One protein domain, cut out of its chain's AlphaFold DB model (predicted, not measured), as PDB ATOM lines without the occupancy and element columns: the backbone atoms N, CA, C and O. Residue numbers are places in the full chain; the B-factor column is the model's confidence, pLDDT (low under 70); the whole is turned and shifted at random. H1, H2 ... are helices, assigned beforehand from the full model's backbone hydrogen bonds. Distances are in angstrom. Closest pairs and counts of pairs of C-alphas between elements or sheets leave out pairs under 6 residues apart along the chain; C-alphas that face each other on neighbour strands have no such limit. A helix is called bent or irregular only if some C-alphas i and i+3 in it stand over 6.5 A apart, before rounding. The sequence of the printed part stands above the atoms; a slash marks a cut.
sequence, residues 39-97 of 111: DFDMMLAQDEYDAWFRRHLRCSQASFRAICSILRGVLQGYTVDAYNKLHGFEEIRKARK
ATOM      1  N   ASP A  39     153.856 204.204 174.469       74.19
ATOM      2  CA  ASP A  39     152.583 204.231 175.182       74.19
ATOM      3  C   ASP A  39     152.253 202.809 175.648       74.19
ATOM      4  O   ASP A  39     151.657 201.994 174.935       74.19
ATOM      5  N   PHE A  40     152.717 202.491 176.856       71.69
ATOM      6  CA  PHE A  40     152.475 201.203 177.486       71.69
ATOM      7  C   PHE A  40     150.988 200.952 177.703       71.69
ATOM      8  O   PHE A  40     150.581 199.802 177.621       71.69
ATOM      9  N   ASP A  41     150.171 201.975 177.946       75.88
ATOM     10  CA  ASP A  41     148.739 201.767 178.151       75.88
ATOM     11  C   ASP A  41     148.068 201.364 176.828       75.88
ATOM     12  O   ASP A  41     147.291 200.406 176.803       75.88
ATOM     13  N   MET A  42     148.462 201.978 175.705       77.25
ATOM     14  CA  MET A  42     148.032 201.548 174.368       77.25
ATOM     15  C   MET A  42     148.528 200.134 174.031       77.25
ATOM     16  O   MET A  42     147.741 199.283 173.607       77.25
ATOM     17  N   MET A  43     149.815 199.848 174.255       79.94
ATOM     18  CA  MET A  43     150.384 198.517 174.014       79.94
ATOM     19  C   MET A  43     149.776 197.453 174.920       79.94
ATOM     20  O   MET A  43     149.727 196.290 174.541       79.94
ATOM     21  N   LEU A  44     149.321 197.815 176.119       80.50
ATOM     22  CA  LEU A  44     148.612 196.915 177.016       80.50
ATOM     23  C   LEU A  44     147.145 196.759 176.636       80.50
ATOM     24  O   LEU A  44     146.566 195.782 177.081       80.50
ATOM     25  N   ALA A  45     146.542 197.631 175.832       79.69
ATOM     26  CA  ALA A  45     145.154 197.483 175.393       79.69
ATOM     27  C   ALA A  45     145.002 196.546 174.180       79.69
ATOM     28  O   ALA A  45     143.969 195.898 174.037       79.69
ATOM     29  N   GLN A  46     146.024 196.453 173.325       83.44
ATOM     30  CA  GLN A  46     145.971 195.690 172.074       83.44
ATOM     31  C   GLN A  46     146.660 194.327 172.216       83.44
ATOM     32  O   GLN A  46     147.855 194.261 172.502       83.44
ATOM     33  N   ASP A  47     145.931 193.232 171.987       84.31
ATOM     34  CA  ASP A  47     146.455 191.862 172.151       84.31
ATOM     35  C   ASP A  47     147.494 191.464 171.078       84.31
ATOM     36  O   ASP A  47     148.243 190.498 171.232       84.31
ATOM     37  N   GLU A  48     147.599 192.248 170.006       85.75
ATOM     38  CA  GLU A  48     148.572 192.085 168.915       85.75
ATOM     39  C   GLU A  48     150.028 192.189 169.398       85.75
ATOM     40  O   GLU A  48     150.948 191.659 168.768       85.75
ATOM     41  N   TYR A  49     150.247 192.816 170.558       85.94
ATOM     42  CA  TYR A  49     151.570 192.969 171.147       85.94
ATOM     43  C   TYR A  49     152.032 191.761 171.971       85.94
ATOM     44  O   TYR A  49     153.193 191.755 172.384       85.94
ATOM     45  N   ASP A  50     151.232 190.704 172.179       88.19
ATOM     46  CA  ASP A  50     151.659 189.534 172.977       88.19
ATOM     47  C   ASP A  50     152.976 188.923 172.466       88.19
ATOM     48  O   ASP A  50     153.866 188.577 173.248       88.19
ATOM     49  N   ALA A  51     153.167 188.880 171.144       87.38
ATOM     50  CA  ALA A  51     154.415 188.424 170.532       87.38
ATOM     51  C   ALA A  51     155.613 189.320 170.896       87.38
ATOM     52  O   ALA A  51     156.719 188.824 171.141       87.38
ATOM     53  N   TRP A  52     155.400 190.637 170.971       89.44
ATOM     54  CA  TRP A  52     156.417 191.588 171.411       89.44
ATOM     55  C   TRP A  52     156.780 191.363 172.884       89.44
ATOM     56  O   TRP A  52     157.971 191.282 173.198       89.44
ATOM     57  N   PHE A  53     155.784 191.172 173.763       89.12
ATOM     58  CA  PHE A  53     155.994 190.882 175.189       89.12
ATOM     59  C   PHE A  53     156.803 189.595 175.386       89.12
ATOM     60  O   PHE A  53     157.810 189.595 176.097       89.12
ATOM     61  N   ARG A  54     156.458 188.517 174.677       88.38
ATOM     62  CA  ARG A  54     157.199 187.247 174.769       88.38
ATOM     63  C   ARG A  54     158.644 187.378 174.314       88.38
ATOM     64  O   ARG A  54     159.531 186.776 174.915       88.38
ATOM     65  N   ARG A  55     158.890 188.164 173.265       88.62
ATOM     66  CA  ARG A  55     160.226 188.346 172.693       88.62
ATOM     67  C   ARG A  55     161.135 189.210 173.567       88.62
ATOM     68  O   ARG A  55     162.312 188.887 173.691       88.62
ATOM     69  N   HIS A  56     160.607 190.277 174.163       86.69
ATOM     70  CA  HIS A  56     161.423 191.280 174.862       86.69
ATOM     71  C   HIS A  56     161.390 191.139 176.386       86.69
ATOM     72  O   HIS A  56     162.380 191.430 177.048       86.69
ATOM     73  N   LEU A  57     160.279 190.656 176.941       87.38
ATOM     74  CA  LEU A  57     160.055 190.546 178.385       87.38
ATOM     75  C   LEU A  57     159.945 189.091 178.858       87.38
ATOM     76  O   LEU A  57     159.862 188.837 180.056       87.38
ATOM     77  N   ARG A  58     159.997 188.124 177.926       91.19
ATOM     78  CA  ARG A  58     159.963 186.672 178.193       91.19
ATOM     79  C   ARG A  58     158.707 186.222 178.951       91.19
ATOM     80  O   ARG A  58     158.701 185.160 179.566       91.19
ATOM     81  N   CYS A  59     157.636 187.007 178.878       90.25
ATOM     82  CA  CYS A  59     156.334 186.713 179.463       90.25
ATOM     83  C   CYS A  59     155.219 187.052 178.466       90.25
ATOM     84  O   CYS A  59     155.454 187.752 177.482       90.25
ATOM     85  N   SER A  60     154.010 186.534 178.691       91.56
ATOM     86  CA  SER A  60     152.843 186.983 177.928       91.56
ATOM     87  C   SER A  60     152.398 188.367 178.397       91.56
ATOM     88  O   SER A  60     152.627 188.765 179.544       91.56
ATOM     89  N   GLN A  61     151.695 189.080 177.527       90.25
ATOM     90  CA  GLN A  61     151.084 190.367 177.839       90.25
ATOM     91  C   GLN A  61     150.091 190.250 179.001       90.25
ATOM     92  O   GLN A  61     150.068 191.106 179.880       90.25
ATOM     93  N   ALA A  62     149.328 189.153 179.070       90.75
ATOM     94  CA  ALA A  62     148.425 188.877 180.188       90.75
ATOM     95  C   ALA A  62     149.175 188.769 181.527       90.75
ATOM     96  O   ALA A  62     148.773 189.390 182.514       90.75
ATOM     97  N   SER A  63     150.297 188.043 181.557       91.88
ATOM     98  CA  SER A  63     151.137 187.948 182.753       91.88
ATOM     99  C   SER A  63     151.731 189.302 183.131       91.88
ATOM    100  O   SER A  63     151.761 189.653 184.306       91.88
ATOM    101  N   PHE A  64     152.157 190.095 182.147       90.88
ATOM    102  CA  PHE A  64     152.658 191.442 182.401       90.88
ATOM    103  C   PHE A  64     151.573 192.366 182.978       90.88
ATOM    104  O   PHE A  64     151.816 193.022 183.989       90.88
ATOM    105  N   ARG A  65     150.352 192.359 182.420       88.19
ATOM    106  CA  ARG A  65     149.195 193.101 182.964       88.19
ATOM    107  C   ARG A  65     148.925 192.714 184.424       88.19
ATOM    108  O   ARG A  65     148.722 193.595 185.260       88.19
ATOM    109  N   ALA A  66     148.970 191.418 184.742       89.81
ATOM    110  CA  ALA A  66     148.787 190.927 186.108       89.81
ATOM    111  C   ALA A  66     149.874 191.461 187.058       89.81
ATOM    112  O   ALA A  66     149.557 191.973 188.130       89.81
ATOM    113  N   ILE A  67     151.143 191.428 186.637       88.81
ATOM    114  CA  ILE A  67     152.263 191.989 187.406       88.81
ATOM    115  C   ILE A  67     152.066 193.494 187.628       88.81
ATOM    116  O   ILE A  67     152.184 193.963 188.758       88.81
ATOM    117  N   CYS A  68     151.709 194.256 186.592       85.38
ATOM    118  CA  CYS A  68     151.448 195.691 186.715       85.38
ATOM    119  C   CYS A  68     150.301 196.003 187.683       85.38
ATOM    120  O   CYS A  68     150.388 196.972 188.435       85.38
ATOM    121  N   SER A  69     149.238 195.194 187.686       84.94
ATOM    122  CA  SER A  69     148.119 195.349 188.622       84.94
ATOM    123  C   SER A  69     148.564 195.136 190.072       84.94
ATOM    124  O   SER A  69     148.286 195.981 190.924       84.94
ATOM    125  N   ILE A  70     149.337 194.075 190.332       87.62
ATOM    126  CA  ILE A  70     149.909 193.793 191.656       87.62
ATOM    127  C   ILE A  70     150.812 194.945 192.098       87.62
ATOM    128  O   ILE A  70     150.645 195.477 193.195       87.62
ATOM    129  N   LEU A  71     151.740 195.370 191.238       84.88
ATOM    130  CA  LEU A  71     152.685 196.438 191.553       84.88
ATOM    131  C   LEU A  71     151.979 197.770 191.808       84.88
ATOM    132  O   LEU A  71     152.329 198.446 192.768       84.88
ATOM    133  N   ARG A  72     150.962 198.138 191.017       82.50
ATOM    134  CA  ARG A  72     150.155 199.339 191.291       82.50
ATOM    135  C   ARG A  72     149.464 199.248 192.646       82.50
ATOM    136  O   ARG A  72     149.501 200.224 193.381       82.50
ATOM    137  N   GLY A  73     148.887 198.099 192.999       81.38
ATOM    138  CA  GLY A  73     148.267 197.903 194.313       81.38
ATOM    139  C   GLY A  73     149.265 198.051 195.467       81.38
ATOM    140  O   GLY A  73     148.996 198.766 196.426       81.38
ATOM    141  N   VAL A  74     150.447 197.440 195.353       78.19
ATOM    142  CA  VAL A  74     151.516 197.549 196.365       78.19
ATOM    143  C   VAL A  74     152.045 198.984 196.469       78.19
ATOM    144  O   VAL A  74     152.287 199.486 197.565       78.19
ATOM    145  N   LEU A  75     152.205 199.664 195.332       74.44
ATOM    146  CA  LEU A  75     152.770 201.010 195.259       74.44
ATOM    147  C   LEU A  75     151.752 202.125 195.535       74.44
ATOM    148  O   LEU A  75     152.168 203.251 195.774       74.44
ATOM    149  N   GLN A  76     150.447 201.851 195.567       70.88
ATOM    150  CA  GLN A  76     149.429 202.857 195.911       70.88
ATOM    151  C   GLN A  76     149.628 203.455 197.313       70.88
ATOM    152  O   GLN A  76     149.307 204.620 197.530       70.88
ATOM    153  N   GLY A  77     150.191 202.689 198.253       65.25
ATOM    154  CA  GLY A  77     150.595 203.192 199.572       65.25
ATOM    155  C   GLY A  77     152.016 203.767 199.613       65.25
ATOM    156  O   GLY A  77     152.408 204.388 200.600       65.25
ATOM    157  N   TYR A  78     152.797 203.569 198.550       63.78
ATOM    158  CA  TYR A  78     154.180 204.009 198.457       63.78
ATOM    159  C   TYR A  78     154.232 205.447 197.942       63.78
ATOM    160  O   TYR A  78     154.337 205.712 196.746       63.78
ATOM    161  N   THR A  79     154.169 206.408 198.860       69.19
ATOM    162  CA  THR A  79     154.482 207.795 198.513       69.19
ATOM    163  C   THR A  79     155.992 207.974 198.575       69.19
ATOM    164  O   THR A  79     156.610 207.846 199.633       69.19
ATOM    165  N   VAL A  80     156.597 208.290 197.428       63.94
ATOM    166  CA  VAL A  80     158.019 208.664 197.344       63.94
ATOM    167  C   VAL A  80     158.331 209.780 198.347       63.94
ATOM    168  O   VAL A  80     159.388 209.765 198.964       63.94
ATOM    169  N   ASP A  81     157.373 210.672 198.610       65.00
ATOM    170  CA  ASP A  81     157.470 211.696 199.651       65.00
ATOM    171  C   ASP A  81     157.509 211.142 201.079       65.00
ATOM    172  O   ASP A  81     158.276 211.657 201.889       65.00
ATOM    173  N   ALA A  82     156.726 210.112 201.426       66.50
ATOM    174  CA  ALA A  82     156.838 209.493 202.749       66.50
ATOM    175  C   ALA A  82     158.156 208.735 202.888       66.50
ATOM    176  O   ALA A  82     158.805 208.867 203.920       66.50
ATOM    177  N   TYR A  83     158.594 208.021 201.848       65.06
ATOM    178  CA  TYR A  83     159.901 207.364 201.835       65.06
ATOM    179  C   TYR A  83     161.045 208.379 201.981       65.06
ATOM    180  O   TYR A  83     161.908 208.221 202.839       65.06
ATOM    181  N   ASN A  84     161.012 209.473 201.217       66.88
ATOM    182  CA  ASN A  84     162.001 210.549 201.285       66.88
ATOM    183  C   ASN A  84     161.931 211.342 202.599       66.88
ATOM    184  O   ASN A  84     162.935 211.918 203.000       66.88
ATOM    185  N   LYS A  85     160.782 211.389 203.282       68.38
ATOM    186  CA  LYS A  85     160.664 211.960 204.635       68.38
ATOM    187  C   LYS A  85     161.201 211.011 205.707       68.38
ATOM    188  O   LYS A  85     161.851 211.482 206.635       68.38
ATOM    189  N   LEU A  86     160.965 209.701 205.579       64.81
ATOM    190  CA  LEU A  86     161.467 208.682 206.511       64.81
ATOM    191  C   LEU A  86     162.983 208.485 206.390       64.81
ATOM    192  O   LEU A  86     163.674 208.323 207.389       64.81
ATOM    193  N   HIS A  87     163.493 208.512 205.160       62.19
ATOM    194  CA  HIS A  87     164.900 208.299 204.818       62.19
ATOM    195  C   HIS A  87     165.556 209.566 204.275       62.19
ATOM    196  O   HIS A  87     166.513 209.496 203.500       62.19
ATOM    197  N   GLY A  88     165.037 210.730 204.682       57.19
ATOM    198  CA  GLY A  88     165.596 212.024 204.323       57.19
ATOM    199  C   GLY A  88     167.102 212.018 204.532       57.19
ATOM    200  O   GLY A  88     167.593 211.485 205.528       57.19
ATOM    201  N   PHE A  89     167.820 212.587 203.561       57.78
ATOM    202  CA  PHE A  89     169.280 212.586 203.390       57.78
ATOM    203  C   PHE A  89     170.118 212.830 204.663       57.78
ATOM    204  O   PHE A  89     171.314 212.538 204.681       57.78
ATOM    205  N   GLU A  90     169.504 213.336 205.726       59.03
ATOM    206  CA  GLU A  90     170.076 213.542 207.047       59.03
ATOM    207  C   GLU A  90     170.468 212.247 207.768       59.03
ATOM    208  O   GLU A  90     171.522 212.229 208.400       59.03
ATOM    209  N   GLU A  91     169.718 211.148 207.626       57.41
ATOM    210  CA  GLU A  91     170.101 209.861 208.234       57.41
ATOM    211  C   GLU A  91     171.279 209.215 207.489       57.41
ATOM    212  O   GLU A  91     172.208 208.707 208.116       57.41
ATOM    213  N   ILE A  92     171.344 209.357 206.159       56.81
ATOM    214  CA  ILE A  92     172.515 208.942 205.368       56.81
ATOM    215  C   ILE A  92     173.735 209.825 205.703       56.81
ATOM    216  O   ILE A  92     174.856 209.323 205.818       56.81
ATOM    217  N   ARG A  93     173.547 211.138 205.922       56.34
ATOM    218  CA  ARG A  93     174.617 212.063 206.344       56.34
ATOM    219  C   ARG A  93     175.095 211.773 207.772       56.34
ATOM    220  O   ARG A  93     176.303 211.807 208.009       56.34
ATOM    221  N   LYS A  94     174.191 211.448 208.705       55.97
ATOM    222  CA  LYS A  94     174.527 211.011 210.070       55.97
ATOM    223  C   LYS A  94     175.271 209.686 210.065       55.97
ATOM    224  O   LYS A  94     176.351 209.648 210.640       55.97
ATOM    225  N   ALA A  95     174.772 208.666 209.364       57.28
ATOM    226  CA  ALA A  95     175.424 207.360 209.240       57.28
ATOM    227  C   ALA A  95     176.837 207.472 208.641       57.28
ATOM    228  O   ALA A  95     177.779 206.830 209.105       57.28
ATOM    229  N   ARG A  96     177.024 208.361 207.655       53.22
ATOM    230  CA  ARG A  96     178.349 208.652 207.091       53.22
ATOM    231  C   ARG A  96     179.261 209.378 208.086       53.22
ATOM    232  O   ARG A  96     180.461 209.135 208.089       53.22
ATOM    233  N   LYS A  97     178.715 210.242 208.950       54.91
ATOM    234  CA  LYS A  97     179.477 210.943 209.996       54.91
ATOM    235  C   LYS A  97     179.888 210.006 211.140       54.91
ATOM    236  O   LYS A  97     180.990 210.155 211.654       54.91
TER     237      LYS A  97
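AT A GLANCE: This is residues 39 to 97 of the 111 residues of an uncharacterized protein of Phytophthora parasitica (UniProt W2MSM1). The printed part is a long, drawn-out chain of helices with a small cluster at one end: H1, H2 and the first residues of H3, 61 to 64, meet there, and from them residues 66 to 97 stick out as an arm. The arm is made of the rest of H3, then the short helices H4 and H5, one after another, and it makes the length of the whole. The printed part has 59 residues with five named helices, in the order H1, H2, H3, H4, H5, and no named strand; the class is all helix. It is extended, with a radius of gyration of the C-alphas of 18.0 A, and the C-alphas span 54 by 21 by 18 A.

IN THESE COORDINATES: H1 is residues 40 to 45 and begins with C-alpha 40 at (152.475, 201.203, 177.486). H2, residues 47 to 57, is 15.0 A from first to last C-alpha; it is irregular, with C-alphas 48 and 51 at 7.1 A from each other. H3, residues 61 to 75, is the longest helix, 20.5 A from C-alpha 61 at (151.084, 190.367, 177.839) to C-alpha 75. H4 is residues 80 to 86, 9.8 A long. H5 is residues 90 to 97, 10.2 A long, and ends with C-alpha 97 at (179.477, 210.943, 209.996).

HOW THE PARTS SIT: H1 and H2 are close but not clearly touching, with the C-alphas of Met 43 and Tyr 49 closest at 6.4 A; they run opposite ways at a steep tilt of 45 degrees. H1 is also close to H3 but not clearly touching it: the closest C-alphas are those of Leu 44 and Gln 61, 7.0 A apart, at a steep tilt of 55 degrees, opposite ways. H2 and H3 touch, H3 with residues 61 to 64 alone; the closest C-alphas are those of Asp 50 and Gln 61, 5.0 A apart, and the lines are about perpendicular at 75 degrees. H4 touches no helix, and it is apart from H3 and from H5. H5 touches no helix either. In H1, H3, H4 and H5 every O i to N i+4 pair is within hydrogen-bond range, and in H2 5 of 7 are.

THE WHOLE: The C-alphas farthest apart are those of Glu 48 and Lys 97, at 54.8 A. The printed part has no cut, and its four links between helices are tight. Residues 66 to 97 stand free. The mean pLDDT of the printed part is 76.3; residues 77 to 97 of this predicted model are under 70, and the mean of H5 is 56.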